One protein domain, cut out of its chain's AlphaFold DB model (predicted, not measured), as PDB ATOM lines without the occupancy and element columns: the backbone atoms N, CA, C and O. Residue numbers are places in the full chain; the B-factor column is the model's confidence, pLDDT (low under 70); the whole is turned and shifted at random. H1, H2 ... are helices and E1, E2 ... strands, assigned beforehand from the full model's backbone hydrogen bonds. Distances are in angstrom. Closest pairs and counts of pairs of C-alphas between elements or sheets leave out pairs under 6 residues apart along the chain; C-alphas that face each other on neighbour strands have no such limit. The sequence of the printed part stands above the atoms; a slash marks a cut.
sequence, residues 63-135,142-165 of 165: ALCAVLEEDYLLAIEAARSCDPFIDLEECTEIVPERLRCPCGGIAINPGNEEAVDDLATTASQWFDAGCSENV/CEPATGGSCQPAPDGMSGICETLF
ATOM      1  N   ALA A  63      10.805 115.018 -48.873       90.00
ATOM      2  CA  ALA A  63      11.921 114.307 -48.257       90.00
ATOM      3  C   ALA A  63      11.733 114.105 -46.742       90.00
ATOM      4  O   ALA A  63      12.021 113.023 -46.250       90.00
ATOM      5  N   LEU A  64      11.213 115.105 -46.018       91.75
ATOM      6  CA  LEU A  64      10.937 114.992 -44.582       91.75
ATOM      7  C   LEU A  64       9.830 113.965 -44.323       91.75
ATOM      8  O   LEU A  64       9.972 113.117 -43.453       91.75
ATOM      9  N   CYS A  65       8.767 113.994 -45.129       93.19
ATOM     10  CA  CYS A  65       7.669 113.037 -45.015       93.19
ATOM     11  C   CYS A  65       8.113 111.586 -45.223       93.19
ATOM     12  O   CYS A  65       7.573 110.695 -44.580       93.19
ATOM     13  N   ALA A  66       9.080 111.350 -46.118       91.88
ATOM     14  CA  ALA A  66       9.638 110.019 -46.338       91.88
ATOM     15  C   ALA A  66      10.468 109.537 -45.139       91.88
ATOM     16  O   ALA A  66      10.345 108.380 -44.761       91.88
ATOM     17  N   VAL A  67      11.259 110.428 -44.526       94.75
ATOM     18  CA  VAL A  67      12.037 110.113 -43.315       94.75
ATOM     19  C   VAL A  67      11.109 109.789 -42.146       94.75
ATOM     20  O   VAL A  67      11.234 108.730 -41.552       94.75
ATOM     21  N   LEU A  68      10.111 110.636 -41.879       95.50
ATOM     22  CA  LEU A  68       9.149 110.406 -40.794       95.50
ATOM     23  C   LEU A  68       8.313 109.132 -41.005       95.50
ATOM     24  O   LEU A  68       7.916 108.481 -40.048       95.50
ATOM     25  N   GLU A  69       8.031 108.762 -42.256       94.56
ATOM     26  CA  GLU A  69       7.357 107.499 -42.570       94.56
ATOM     27  C   GLU A  69       8.258 106.283 -42.296       94.56
ATOM     28  O   GLU A  69       7.770 105.284 -41.778       94.56
ATOM     29  N   GLU A  70       9.558 106.366 -42.592       95.38
ATOM     30  CA  GLU A  70      10.537 105.325 -42.245       95.38
ATOM     31  C   GLU A  70      10.699 105.190 -40.724       95.38
ATOM     32  O   GLU A  70      10.591 104.081 -40.198       95.38
ATOM     33  N   ASP A  71      10.855 106.311 -40.016       95.81
ATOM     34  CA  ASP A  71      10.959 106.347 -38.553       95.81
ATOM     35  C   ASP A  71       9.710 105.746 -37.889       95.81
ATOM     36  O   ASP A  71       9.809 104.972 -36.936       95.81
ATOM     37  N   TYR A  72       8.521 106.022 -38.439       96.06
ATOM     38  CA  TYR A  72       7.266 105.456 -37.947       96.06
ATOM     39  C   TYR A  72       7.229 103.929 -38.079       96.06
ATOM     40  O   TYR A  72       6.791 103.241 -37.159       96.06
ATOM     41  N   LEU A  73       7.708 103.380 -39.200       95.44
ATOM     42  CA  LEU A  73       7.748 101.929 -39.410       95.44
ATOM     43  C   LEU A  73       8.735 101.240 -38.461       95.44
ATOM     44  O   LEU A  73       8.419 100.177 -37.928       95.44
ATOM     45  N   LEU A  74       9.887 101.860 -38.196       96.25
ATOM     46  CA  LEU A  74      10.841 101.364 -37.200       96.25
ATOM     47  C   LEU A  74      10.240 101.382 -35.787       96.25
ATOM     48  O   LEU A  74      10.386 100.409 -35.043       96.25
ATOM     49  N   ALA A  75       9.513 102.447 -35.434       96.44
ATOM     50  CA  ALA A  75       8.807 102.536 -34.157       96.44
ATOM     51  C   ALA A  75       7.707 101.466 -34.030       96.44
ATOM     52  O   ALA A  75       7.575 100.860 -32.969       96.44
ATOM     53  N   ILE A  76       6.974 101.154 -35.111       97.06
ATOM     54  CA  ILE A  76       6.032 100.019 -35.131       97.06
ATOM     55  C   ILE A  76       6.764  98.713 -34.827       97.06
ATOM     56  O   ILE A  76       6.309  97.948 -33.981       97.06
ATOM     57  N   GLU A  77       7.873  98.423 -35.508       96.56
ATOM     58  CA  GLU A  77       8.611  97.173 -35.296       96.56
ATOM     59  C   GLU A  77       9.073  97.022 -33.841       96.56
ATOM     60  O   GLU A  77       8.904  95.950 -33.257       96.56
ATOM     61  N   ALA A  78       9.562  98.103 -33.230       97.12
ATOM     62  CA  ALA A  78       9.921  98.124 -31.816       97.12
ATOM     63  C   ALA A  78       8.697  97.930 -30.901       97.12
ATOM     64  O   ALA A  78       8.724  97.092 -29.996       97.12
ATOM     65  N   ALA A  79       7.597  98.642 -31.159       98.06
ATOM     66  CA  ALA A  79       6.371  98.566 -30.362       98.06
ATOM     67  C   ALA A  79       5.687  97.191 -30.450       98.06
ATOM     68  O   ALA A  79       4.959  96.802 -29.543       98.06
ATOM     69  N   ARG A  80       5.933  96.410 -31.508       98.06
ATOM     70  CA  ARG A  80       5.424  95.034 -31.648       98.06
ATOM     71  C   ARG A  80       6.186  93.999 -30.824       98.06
ATOM     72  O   ARG A  80       5.748  92.850 -30.786       98.06
ATOM     73  N   SER A  81       7.312  94.354 -30.210       97.94
ATOM     74  CA  SER A  81       8.091  93.422 -29.392       97.94
ATOM     75  C   SER A  81       7.303  92.990 -28.154       97.94
ATOM     76  O   SER A  81       6.795  93.824 -27.407       97.94
ATOM     77  N   CYS A  82       7.244  91.686 -27.901       98.19
ATOM     78  CA  CYS A  82       6.573  91.097 -26.741       98.19
ATOM     79  C   CYS A  82       7.362  89.891 -26.204       98.19
ATOM     80  O   CYS A  82       8.281  89.395 -26.863       98.19
ATOM     81  N   ASP A  83       7.026  89.430 -25.002       97.62
ATOM     82  CA  ASP A  83       7.580  88.234 -24.374       97.62
ATOM     83  C   ASP A  83       6.572  87.070 -24.492       97.62
ATOM     84  O   ASP A  83       5.546  87.041 -23.812       97.62
ATOM     85  N   PRO A  84       6.839  86.053 -25.330       97.00
ATOM     86  CA  PRO A  84       5.906  84.951 -25.541       97.00
ATOM     87  C   PRO A  84       5.894  83.949 -24.373       97.00
ATOM     88  O   PRO A  84       5.158  82.962 -24.417       97.00
ATOM     89  N   PHE A  85       6.746  84.137 -23.359       96.00
ATOM     90  CA  PHE A  85       6.897  83.235 -22.219       96.00
ATOM     91  C   PHE A  85       6.174  83.722 -20.964       96.00
ATOM     92  O   PHE A  85       6.122  82.979 -19.976       96.00
ATOM     93  N   ILE A  86       5.601  84.929 -20.986       95.69
ATOM     94  CA  ILE A  86       4.736  85.418 -19.913       95.69
ATOM     95  C   ILE A  86       3.266  85.153 -20.246       95.69
ATOM     96  O   ILE A  86       2.827  85.256 -21.386       95.69
ATOM     97  N   ASP A  87       2.484  84.808 -19.224       93.88
ATOM     98  CA  ASP A  87       1.036  84.588 -19.344       93.88
ATOM     99  C   ASP A  87       0.289  85.928 -19.219       93.88
ATOM    100  O   ASP A  87      -0.519  86.141 -18.312       93.88
ATOM    101  N   LEU A  88       0.664  86.884 -20.073       95.50
ATOM    102  CA  LEU A  88       0.065  88.212 -20.153       95.50
ATOM    103  C   LEU A  88      -0.237  88.544 -21.613       95.50
ATOM    104  O   LEU A  88       0.589  88.354 -22.500       95.50
ATOM    105  N   GLU A  89      -1.432  89.071 -21.857       94.75
ATOM    106  CA  GLU A  89      -1.827  89.538 -23.180       94.75
ATOM    107  C   GLU A  89      -1.200  90.913 -23.436       94.75
ATOM    108  O   GLU A  89      -1.739  91.948 -23.052       94.75
ATOM    109  N   GLU A  90      -0.008  90.910 -24.029       97.44
ATOM    110  CA  GLU A  90       0.730  92.136 -24.345       97.44
ATOM    111  C   GLU A  90       0.196  92.819 -25.611       97.44
ATOM    112  O   GLU A  90       0.100  94.032 -25.664       97.44
ATOM    113  N   CYS A  91      -0.243  92.072 -26.620       97.94
ATOM    114  CA  CYS A  91      -0.592  92.616 -27.938       97.94
ATOM    115  C   CYS A  91      -2.031  93.158 -28.022       97.94
ATOM    116  O   CYS A  91      -2.837  92.677 -28.819       97.94
ATOM    117  N   THR A  92      -2.367  94.127 -27.170       97.19
ATOM    118  CA  THR A  92      -3.754  94.581 -26.939       97.19
ATOM    119  C   THR A  92      -4.101  95.918 -27.583       97.19
ATOM    120  O   THR A  92      -5.283  96.214 -27.766       97.19
ATOM    121  N   GLU A  93      -3.106  96.728 -27.942       97.12
ATOM    122  CA  GLU A  93      -3.333  98.033 -28.558       97.12
ATOM    123  C   GLU A  93      -3.233  97.940 -30.080       97.12
ATOM    124  O   GLU A  93      -2.321  97.311 -30.611       97.12
ATOM    125  N   ILE A  94      -4.182  98.563 -30.783       96.81
ATOM    126  CA  ILE A  94      -4.227  98.595 -32.246       96.81
ATOM    127  C   ILE A  94      -3.858  99.990 -32.735       96.81
ATOM    128  O   ILE A  94      -4.550 100.964 -32.434       96.81
ATOM    129  N   VAL A  95      -2.820 100.067 -33.563       96.25
ATOM    130  CA  VAL A  95      -2.373 101.304 -34.217       96.25
ATOM    131  C   VAL A  95      -2.485 101.193 -35.735       96.25
ATOM    132  O   VAL A  95      -2.536 100.083 -36.265       96.25
ATOM    133  N   PRO A  96      -2.541 102.307 -36.480       94.25
ATOM    134  CA  PRO A  96      -2.490 102.251 -37.936       94.25
ATOM    135  C   PRO A  96      -1.206 101.572 -38.437       94.25
ATOM    136  O   PRO A  96      -0.125 101.874 -37.954       94.25
ATOM    137  N   GLU A  97      -1.284 100.701 -39.450       90.06
ATOM    138  CA  GLU A  97      -0.065 100.137 -40.069       90.06
ATOM    139  C   GLU A  97       0.781 101.229 -40.744       90.06
ATOM    140  O   GLU A  97       2.004 101.135 -40.821       90.06
ATOM    141  N   ARG A  98       0.119 102.252 -41.301       88.81
ATOM    142  CA  ARG A  98       0.748 103.308 -42.104       88.81
ATOM    143  C   ARG A  98       0.066 104.642 -41.863       88.81
ATOM    144  O   ARG A  98      -1.153 104.704 -41.718       88.81
ATOM    145  N   LEU A  99       0.848 105.713 -41.962       89.56
ATOM    146  CA  LEU A  99       0.360 107.088 -41.836       89.56
ATOM    147  C   LEU A  99      -0.345 107.595 -43.100       89.56
ATOM    148  O   LEU A  99      -1.314 108.343 -43.013       89.56
ATOM    149  N   ARG A 100       0.110 107.167 -44.285       86.38
ATOM    150  CA  ARG A 100      -0.432 107.621 -45.577       86.38
ATOM    151  C   ARG A 100      -1.892 107.234 -45.780       86.38
ATOM    152  O   ARG A 100      -2.724 108.089 -46.056       86.38
ATOM    153  N   CYS A 101      -2.171 105.941 -45.684       88.19
ATOM    154  CA  CYS A 101      -3.493 105.368 -45.889       88.19
ATOM    155  C   CYS A 101      -3.727 104.326 -44.808       88.19
ATOM    156  O   CYS A 101      -3.403 103.157 -45.030       88.19
ATOM    157  N   PRO A 102      -4.207 104.752 -43.628       83.81
ATOM    158  CA  PRO A 102      -4.452 103.841 -42.528       83.81
ATOM    159  C   PRO A 102      -5.552 102.868 -42.951       83.81
ATOM    160  O   PRO A 102      -6.704 103.248 -43.148       83.81
ATOM    161  N   CYS A 103      -5.160 101.618 -43.158       83.25
ATOM    162  CA  CYS A 103      -6.033 100.541 -43.584       83.25
ATOM    163  C   CYS A 103      -5.709  99.321 -42.742       83.25
ATOM    164  O   CYS A 103      -4.562  98.882 -42.711       83.25
ATOM    165  N   GLY A 104      -6.717  98.813 -42.035       81.75
ATOM    166  CA  GLY A 104      -6.479  97.871 -40.951       81.75
ATOM    167  C   GLY A 104      -5.721  98.527 -39.793       81.75
ATOM    168  O   GLY A 104      -5.441  99.729 -39.786       81.75
ATOM    169  N   GLY A 105      -5.415  97.722 -38.788       93.19
ATOM    170  CA  GLY A 105      -4.541  98.122 -37.699       93.19
ATOM    171  C   GLY A 105      -3.535  97.021 -37.410       93.19
ATOM    172  O   GLY A 105      -3.691  95.895 -37.873       93.19
ATOM    173  N   ILE A 106      -2.489  97.351 -36.673       95.81
ATOM    174  CA  ILE A 106      -1.491  96.405 -36.200       95.81
ATOM    175  C   ILE A 106      -1.548  96.363 -34.688       95.81
ATOM    176  O   ILE A 106      -1.605  97.409 -34.043       95.81
ATOM    177  N   ALA A 107      -1.518  95.151 -34.146       97.81
ATOM    178  CA  ALA A 107      -1.396  94.955 -32.716       97.81
ATOM    179  C   ALA A 107       0.031  95.244 -32.244       97.81
ATOM    180  O   ALA A 107       0.992  94.729 -32.820       97.81
ATOM    181  N   ILE A 108       0.157  96.033 -31.184       98.25
ATOM    182  CA  ILE A 108       1.418  96.387 -30.528       98.25
ATOM    183  C   ILE A 108       1.348  96.082 -29.029       98.25
ATOM    184  O   ILE A 108       0.265  95.881 -28.473       98.25
ATOM    185  N   ASN A 109       2.514  96.042 -28.388       98.00
ATOM    186  CA  ASN A 109       2.675  95.873 -26.953       98.00
ATOM    187  C   ASN A 109       2.702  97.244 -26.248       98.00
ATOM    188  O   ASN A 109       3.726  97.928 -26.316       98.00
ATOM    189  N   PRO A 110       1.645  97.644 -25.516       97.56
ATOM    190  CA  PRO A 110       1.631  98.901 -24.780       97.56
ATOM    191  C   PRO A 110       2.591  98.890 -23.581       97.56
ATOM    192  O   PRO A 110       2.906  99.943 -23.040       97.56
ATOM    193  N   GLY A 111       3.083  97.714 -23.164       97.44
ATOM    194  CA  GLY A 111       4.139  97.589 -22.160       97.44
ATOM    195  C   GLY A 111       5.504  98.090 -22.642       97.44
ATOM    196  O   GLY A 111       6.369  98.368 -21.812       97.44
ATOM    197  N   ASN A 112       5.702  98.254 -23.956       96.88
ATOM    198  CA  ASN A 112       6.889  98.889 -24.521       96.88
ATOM    199  C   ASN A 112       6.696 100.413 -24.636       96.88
ATOM    200  O   ASN A 112       6.647 100.968 -25.733       96.88
ATOM    201  N   GLU A 113       6.547 101.077 -23.484       97.12
ATOM    202  CA  GLU A 113       6.141 102.489 -23.384       97.12
ATOM    203  C   GLU A 113       7.021 103.441 -24.215       97.12
ATOM    204  O   GLU A 113       6.497 104.354 -24.848       97.12
ATOM    205  N   GLU A 114       8.337 103.210 -24.262       96.56
ATOM    206  CA  GLU A 114       9.280 104.030 -25.040       96.56
ATOM    207  C   GLU A 114       8.985 103.951 -26.545       96.56
ATOM    208  O   GLU A 114       8.818 104.976 -27.200       96.56
ATOM    209  N   ALA A 115       8.821 102.740 -27.089       96.06
ATOM    210  CA  ALA A 115       8.514 102.562 -28.507       96.06
ATOM    211  C   ALA A 115       7.122 103.100 -28.883       96.06
ATOM    212  O   ALA A 115       6.920 103.588 -29.996       96.06
ATOM    213  N   VAL A 116       6.157 103.020 -27.961       97.44
ATOM    214  CA  VAL A 116       4.811 103.582 -28.145       97.44
ATOM    215  C   VAL A 116       4.852 105.114 -28.172       97.44
ATOM    216  O   VAL A 116       4.186 105.728 -29.009       97.44
ATOM    217  N   ASP A 117       5.647 105.745 -27.305       97.06
ATOM    218  CA  ASP A 117       5.822 107.203 -27.290       97.06
ATOM    219  C   ASP A 117       6.538 107.704 -28.556       97.06
ATOM    220  O   ASP A 117       6.101 108.680 -29.175       97.06
ATOM    221  N   ASP A 118       7.567 106.986 -29.016       94.88
ATOM    222  CA  ASP A 118       8.265 107.268 -30.278       94.88
ATOM    223  C   ASP A 118       7.326 107.159 -31.488       94.88
ATOM    224  O   ASP A 118       7.325 108.023 -32.377       94.88
ATOM    225  N   LEU A 119       6.474 106.127 -31.509       95.88
ATOM    226  CA  LEU A 119       5.454 105.933 -32.536       95.88
ATOM    227  C   LEU A 119       4.482 107.122 -32.584       95.88
ATOM    228  O   LEU A 119       4.230 107.684 -33.655       95.88
ATOM    229  N   ALA A 120       3.943 107.519 -31.427       95.94
ATOM    230  CA  ALA A 120       2.997 108.625 -31.311       95.94
ATOM    231  C   ALA A 120       3.639 109.969 -31.693       95.94
ATOM    232  O   ALA A 120       3.042 110.767 -32.426       95.94
ATOM    233  N   THR A 121       4.878 110.194 -31.254       96.00
ATOM    234  CA  THR A 121       5.665 111.387 -31.576       96.00
ATOM    235  C   THR A 121       5.906 111.497 -33.077       96.00
ATOM    236  O   THR A 121       5.631 112.543 -33.671       96.00
ATOM    237  N   THR A 122       6.354 110.418 -33.719       95.50
ATOM    238  CA  THR A 122       6.644 110.407 -35.158       95.50
ATOM    239  C   THR A 122       5.376 110.596 -35.989       95.50
ATOM    240  O   THR A 122       5.370 111.365 -36.953       95.50
ATOM    241  N   ALA A 123       4.267 109.972 -35.577       95.56
ATOM    242  CA  ALA A 123       2.965 110.194 -36.196       95.56
ATOM    243  C   ALA A 123       2.553 111.674 -36.127       95.56
ATOM    244  O   ALA A 123       2.192 112.252 -37.152       95.56
ATOM    245  N   SER A 124       2.654 112.309 -34.950       95.25
ATOM    246  CA  SER A 124       2.345 113.738 -34.786       95.25
ATOM    247  C   SER A 124       3.208 114.600 -35.699       95.25
ATOM    248  O   SER A 124       2.676 115.428 -36.435       95.25
ATOM    249  N   GLN A 125       4.523 114.366 -35.716       94.50
ATOM    250  CA  GLN A 125       5.452 115.119 -36.561       94.50
ATOM    251  C   GLN A 125       5.110 114.997 -38.048       94.50
ATOM    252  O   GLN A 125       5.214 115.977 -38.787       94.50
ATOM    253  N   TRP A 126       4.673 113.819 -38.497       94.31
ATOM    254  CA  TRP A 126       4.268 113.596 -39.884       94.31
ATOM    255  C   TRP A 126       3.016 114.402 -40.251       94.31
ATOM    256  O   TRP A 126       2.973 115.037 -41.310       94.31
ATOM    257  N   PHE A 127       2.013 114.443 -39.369       93.12
ATOM    258  CA  PHE A 127       0.817 115.265 -39.579       93.12
ATOM    259  C   PHE A 127       1.121 116.767 -39.499       93.12
ATOM    260  O   PHE A 127       0.676 117.518 -40.368       93.12
ATOM    261  N   ASP A 128       1.926 117.198 -38.527       93.19
ATOM    262  CA  ASP A 128       2.337 118.597 -38.352       93.19
ATOM    263  C   ASP A 128       3.180 119.108 -39.533       93.19
ATOM    264  O   ASP A 128       3.129 120.289 -39.886       93.19
ATOM    265  N   ALA A 129       3.921 118.215 -40.194       92.19
ATOM    266  CA  ALA A 129       4.664 118.509 -41.416       92.19
ATOM    267  C   ALA A 129       3.777 118.614 -42.676       92.19
ATOM    268  O   ALA A 129       4.303 118.902 -43.755       92.19
ATOM    269  N   GLY A 130       2.459 118.397 -42.573       93.44
ATOM    270  CA  GLY A 130       1.523 118.464 -43.703       93.44
ATOM    271  C   GLY A 130       1.637 117.279 -44.666       93.44
ATOM    272  O   GLY A 130       1.205 117.355 -45.817       93.44
ATOM    273  N   CYS A 131       2.219 116.163 -44.222       93.31
ATOM    274  CA  CYS A 131       2.497 115.024 -45.092       93.31
ATOM    275  C   CYS A 131       1.233 114.277 -45.561       93.31
ATOM    276  O   CYS A 131       1.291 113.529 -46.540       93.31
ATOM    277  N   SER A 132       0.082 114.520 -44.926       90.62
ATOM    278  CA  SER A 132      -1.222 113.950 -45.294       90.62
ATOM    279  C   SER A 132      -1.914 114.659 -46.459       90.62
ATOM    280  O   SER A 132      -2.758 114.053 -47.119       90.62
ATOM    281  N   GLU A 133      -1.570 115.917 -46.752       86.81
ATOM    282  CA  GLU A 133      -2.391 116.789 -47.608       86.81
ATOM    283  C   GLU A 133      -2.478 116.337 -49.077       86.81
ATOM    284  O   GLU A 133      -3.365 116.772 -49.808       86.81
ATOM    285  N   ASN A 134      -1.587 115.443 -49.521       84.69
ATOM    286  CA  ASN A 134      -1.509 114.972 -50.909       84.69
ATOM    287  C   ASN A 134      -1.653 113.453 -51.060       84.69
ATOM    288  O   ASN A 134      -1.329 112.901 -52.117       84.69
ATOM    289  N   VAL A 135      -2.114 112.757 -50.022       87.12
ATOM    290  CA  VAL A 135      -2.271 111.305 -50.083       87.12
ATOM    291  C   VAL A 135      -3.682 110.953 -50.542       87.12
ATOM    292  O   VAL A 135      -4.664 111.177 -49.842       87.12
ATOM    293  N   CYS A 142     -11.258  97.975 -45.749       89.00
ATOM    294  CA  CYS A 142     -10.219  97.355 -44.946       89.00
ATOM    295  C   CYS A 142     -10.867  96.684 -43.729       89.00
ATOM    296  O   CYS A 142     -11.614  97.322 -42.985       89.00
ATOM    297  N   GLU A 143     -10.598  95.390 -43.538       91.38
ATOM    298  CA  GLU A 143     -11.059  94.651 -42.363       91.38
ATOM    299  C   GLU A 143     -10.302  95.171 -41.127       91.38
ATOM    300  O   GLU A 143      -9.066  95.230 -41.146       91.38
ATOM    301  N   PRO A 144     -11.001  95.648 -40.083       89.62
ATOM    302  CA  PRO A 144     -10.341  96.189 -38.904       89.62
ATOM    303  C   PRO A 144      -9.689  95.061 -38.105       89.62
ATOM    304  O   PRO A 144     -10.282  94.002 -37.930       89.62
ATOM    305  N   ALA A 145      -8.500  95.318 -37.561       93.19
ATOM    306  CA  ALA A 145      -7.899  94.409 -36.594       93.19
ATOM    307  C   ALA A 145      -8.756  94.343 -35.322       93.19
ATOM    308  O   ALA A 145      -9.199  95.374 -34.806       93.19
ATOM    309  N   THR A 146      -8.974  93.136 -34.813       94.62
ATOM    310  CA  THR A 146      -9.747  92.883 -33.590       94.62
ATOM    311  C   THR A 146      -8.866  92.747 -32.349       94.62
ATOM    312  O   THR A 146      -9.360  92.912 -31.234       94.62
ATOM    313  N   GLY A 147      -7.570  92.497 -32.530       94.62
ATOM    314  CA  GLY A 147      -6.595  92.355 -31.453       94.62
ATOM    315  C   GLY A 147      -5.270  91.807 -31.968       94.62
ATOM    316  O   GLY A 147      -4.992  91.842 -33.169       94.62
ATOM    317  N   GLY A 148      -4.461  91.258 -31.068       96.50
ATOM    318  CA  GLY A 148      -3.253  90.535 -31.430       96.50
ATOM    319  C   GLY A 148      -2.873  89.467 -30.422       96.50
ATOM    320  O   GLY A 148      -3.434  89.369 -29.336       96.50
ATOM    321  N   SER A 149      -1.891  88.656 -30.792       97.31
ATOM    322  CA  SER A 149      -1.282  87.670 -29.900       97.31
ATOM    323  C   SER A 149       0.234  87.734 -30.003       97.31
ATOM    324  O   SER A 149       0.773  87.997 -31.080       97.31
ATOM    325  N   CYS A 150       0.927  87.506 -28.887       98.19
ATOM    326  CA  CYS A 150       2.381  87.443 -28.895       98.19
ATOM    327  C   CYS A 150       2.832  86.100 -29.471       98.19
ATOM    328  O   CYS A 150       2.625  85.055 -28.852       98.19
ATOM    329  N   GLN A 151       3.433  86.115 -30.660       97.88
ATOM    330  CA  GLN A 151       3.957  84.909 -31.294       97.88
ATOM    331  C   GLN A 151       5.461  84.789 -31.061       97.88
ATOM    332  O   GLN A 151       6.174  85.773 -31.266       97.88
ATOM    333  N   PRO A 152       5.977  83.602 -30.695       97.44
ATOM    334  CA  PRO A 152       7.412  83.386 -30.568       97.44
ATOM    335  C   PRO A 152       8.145  83.671 -31.882       97.44
ATOM    336  O   PRO A 152       7.789  83.142 -32.937       97.44
ATOM    337  N   ALA A 153       9.206  84.466 -31.811       95.25
ATOM    338  CA  ALA A 153      10.094  84.705 -32.934       95.25
ATOM    339  C   ALA A 153      10.957  83.457 -33.230       95.25
ATOM    340  O   ALA A 153      11.135  82.587 -32.370       95.25
ATOM    341  N   PRO A 154      11.548  83.344 -34.440       94.81
ATOM    342  CA  PRO A 154      12.380  82.195 -34.815       94.81
ATOM    343  C   PRO A 154      13.627  81.989 -33.941       94.81
ATOM    344  O   PRO A 154      14.216  80.909 -33.967       94.81
ATOM    345  N   ASP A 155      14.048  83.016 -33.201       92.88
ATOM    346  CA  ASP A 155      15.156  82.940 -32.247       92.88
ATOM    347  C   ASP A 155      14.797  82.159 -30.968       92.88
ATOM    348  O   ASP A 155      15.696  81.743 -30.235       92.88
ATOM    349  N   GLY A 156      13.501  81.936 -30.714       93.69
ATOM    350  CA  GLY A 156      12.983  81.284 -29.516       93.69
ATOM    351  C   GLY A 156      13.259  82.046 -28.218       93.69
ATOM    352  O   GLY A 156      13.221  81.430 -27.156       93.69
ATOM    353  N   MET A 157      13.583  83.339 -28.286       93.62
ATOM    354  CA  MET A 157      13.900  84.183 -27.124       93.62
ATOM    355  C   MET A 157      13.048  85.448 -27.064       93.62
ATOM    356  O   MET A 157      12.880  85.998 -25.982       93.62
ATOM    357  N   SER A 158      12.525  85.899 -28.201       95.94
ATOM    358  CA  SER A 158      11.649  87.061 -28.296       95.94
ATOM    359  C   SER A 158      10.302  86.678 -28.901       95.94
ATOM    360  O   SER A 158      10.110  85.558 -29.387       95.94
ATOM    361  N   GLY A 159       9.348  87.599 -28.847       97.31
ATOM    362  CA  GLY A 159       8.063  87.482 -29.512       97.31
ATOM    363  C   GLY A 159       7.731  88.742 -30.296       97.31
ATOM    364  O   GLY A 159       8.276  89.820 -30.054       97.31
ATOM    365  N   ILE A 160       6.832  88.588 -31.260       97.81
ATOM    366  CA  ILE A 160       6.296  89.686 -32.059       97.81
ATOM    367  C   ILE A 160       4.777  89.609 -32.002       97.81
ATOM    368  O   ILE A 160       4.192  88.536 -32.162       97.81
ATOM    369  N   CYS A 161       4.133  90.756 -31.819       98.06
ATOM    370  CA  CYS A 161       2.691  90.863 -31.920       98.06
ATOM    371  C   CYS A 161       2.213  90.537 -33.338       98.06
ATOM    372  O   CYS A 161       2.526  91.243 -34.306       98.06
ATOM    373  N   GLU A 162       1.440  89.460 -33.458       97.25
ATOM    374  CA  GLU A 162       0.703  89.096 -34.662       97.25
ATOM    375  C   GLU A 162      -0.727  89.621 -34.552       97.25
ATOM    376  O   GLU A 162      -1.441  89.317 -33.595       97.25
ATOM    377  N   THR A 163      -1.129  90.426 -35.532       96.56
ATOM    378  CA  THR A 163      -2.469  91.002 -35.618       96.56
ATOM    379  C   THR A 163      -3.500  89.931 -35.957       96.56
ATOM    380  O   THR A 163      -3.314  89.146 -36.886       96.56
ATOM    381  N   LEU A 164      -4.619  89.954 -35.244       94.38
ATOM    382  CA  LEU A 164      -5.812  89.172 -35.533       94.38
ATOM    383  C   LEU A 164      -6.843  90.084 -36.209       94.38
ATOM    384  O   LEU A 164      -7.087  91.201 -35.740       94.38
ATOM    385  N   PHE A 165      -7.419  89.612 -37.312       90.31
ATOM    386  CA  PHE A 165      -8.502  90.270 -38.043       90.31
ATOM    387  C   PHE A 165      -9.817  89.570 -37.696       90.31
ATOM    388  O   PHE A 165      -9.859  88.318 -37.774       90.31
TER     389      PHE A 165
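Overview. This is residues 63 to 135 and 142 to 165 of the 165 residues of an uncharacterized protein of Polyangiaceae bacterium (UniProt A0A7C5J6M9). Two long helices, H1 and H2, run side by side in opposite directions, and two small strand hairpins gather toward the end where H1 finishes and H2 begins. The hairpin of E1 and E2 comes nearer the helices, and that of E3 and E4 meets it through E2. The 97 printed residues hold two named helices and four named strands, in the order H1 E1 E2 H2 E3 E4; both two-stranded sheets, E1 - E2 and E3 - E4, are antiparallel. The class is mixed, helices and strands; the whole is compact, with a radius of gyration of the C-alphas of 13.9 A, yet elongated, spanning 43 by 27 by 21 A.

Along the chain. Find C-alpha 63 at (11.921, 114.307, -48.257); from there H1 runs 24.5 A to residue 79. E1 is residues 93 to 96 and E2 residues 105 to 108. Look next at C-alpha 113, (6.141, 102.489, -23.384), where H2 begins its 22.3 A run to residue 128. E3, residues 147 to 152, is 16.7 A long; E4, residues 159 to 164, ends at (-5.812, 89.172, -35.533).

Arrangement. H1 and H2 touch, with Ala 79 and Ala 115 their closest C-alphas at 4.9 A, at a shallow tilt of 22 degrees, opposite ways. In both helices every O i to N i+4 pair is within hydrogen-bond range. The C-alphas of Ala 79 and Ile 108, the closest of H1 and E2, are 5.4 A apart. In the hairpin of E1 and E2, N 106 and O 95 are 2.8 A apart, within hydrogen-bond range. The closest C-alphas of E2 and E4 are those of Ala 107 and Thr 163, 5.0 A. In the hairpin of E3 and E4, N 149 and O 162 are within hydrogen-bond range at 2.9 A. H2 and E4 are apart.

Size, cuts and confidence. The C-alphas farthest apart, those of Asp 87 and Asn 134, are 43.9 A apart. Residues 136 to 141 are not printed, and C-alphas 135 and 142 stand 16.9 A apart across this cut. Residues 80 to 92 make the long link from H1 to E1; of these, 81 to 82 pair antiparallel with residues 159 to 160 of E4. No printed residue is under 70 in pLDDT.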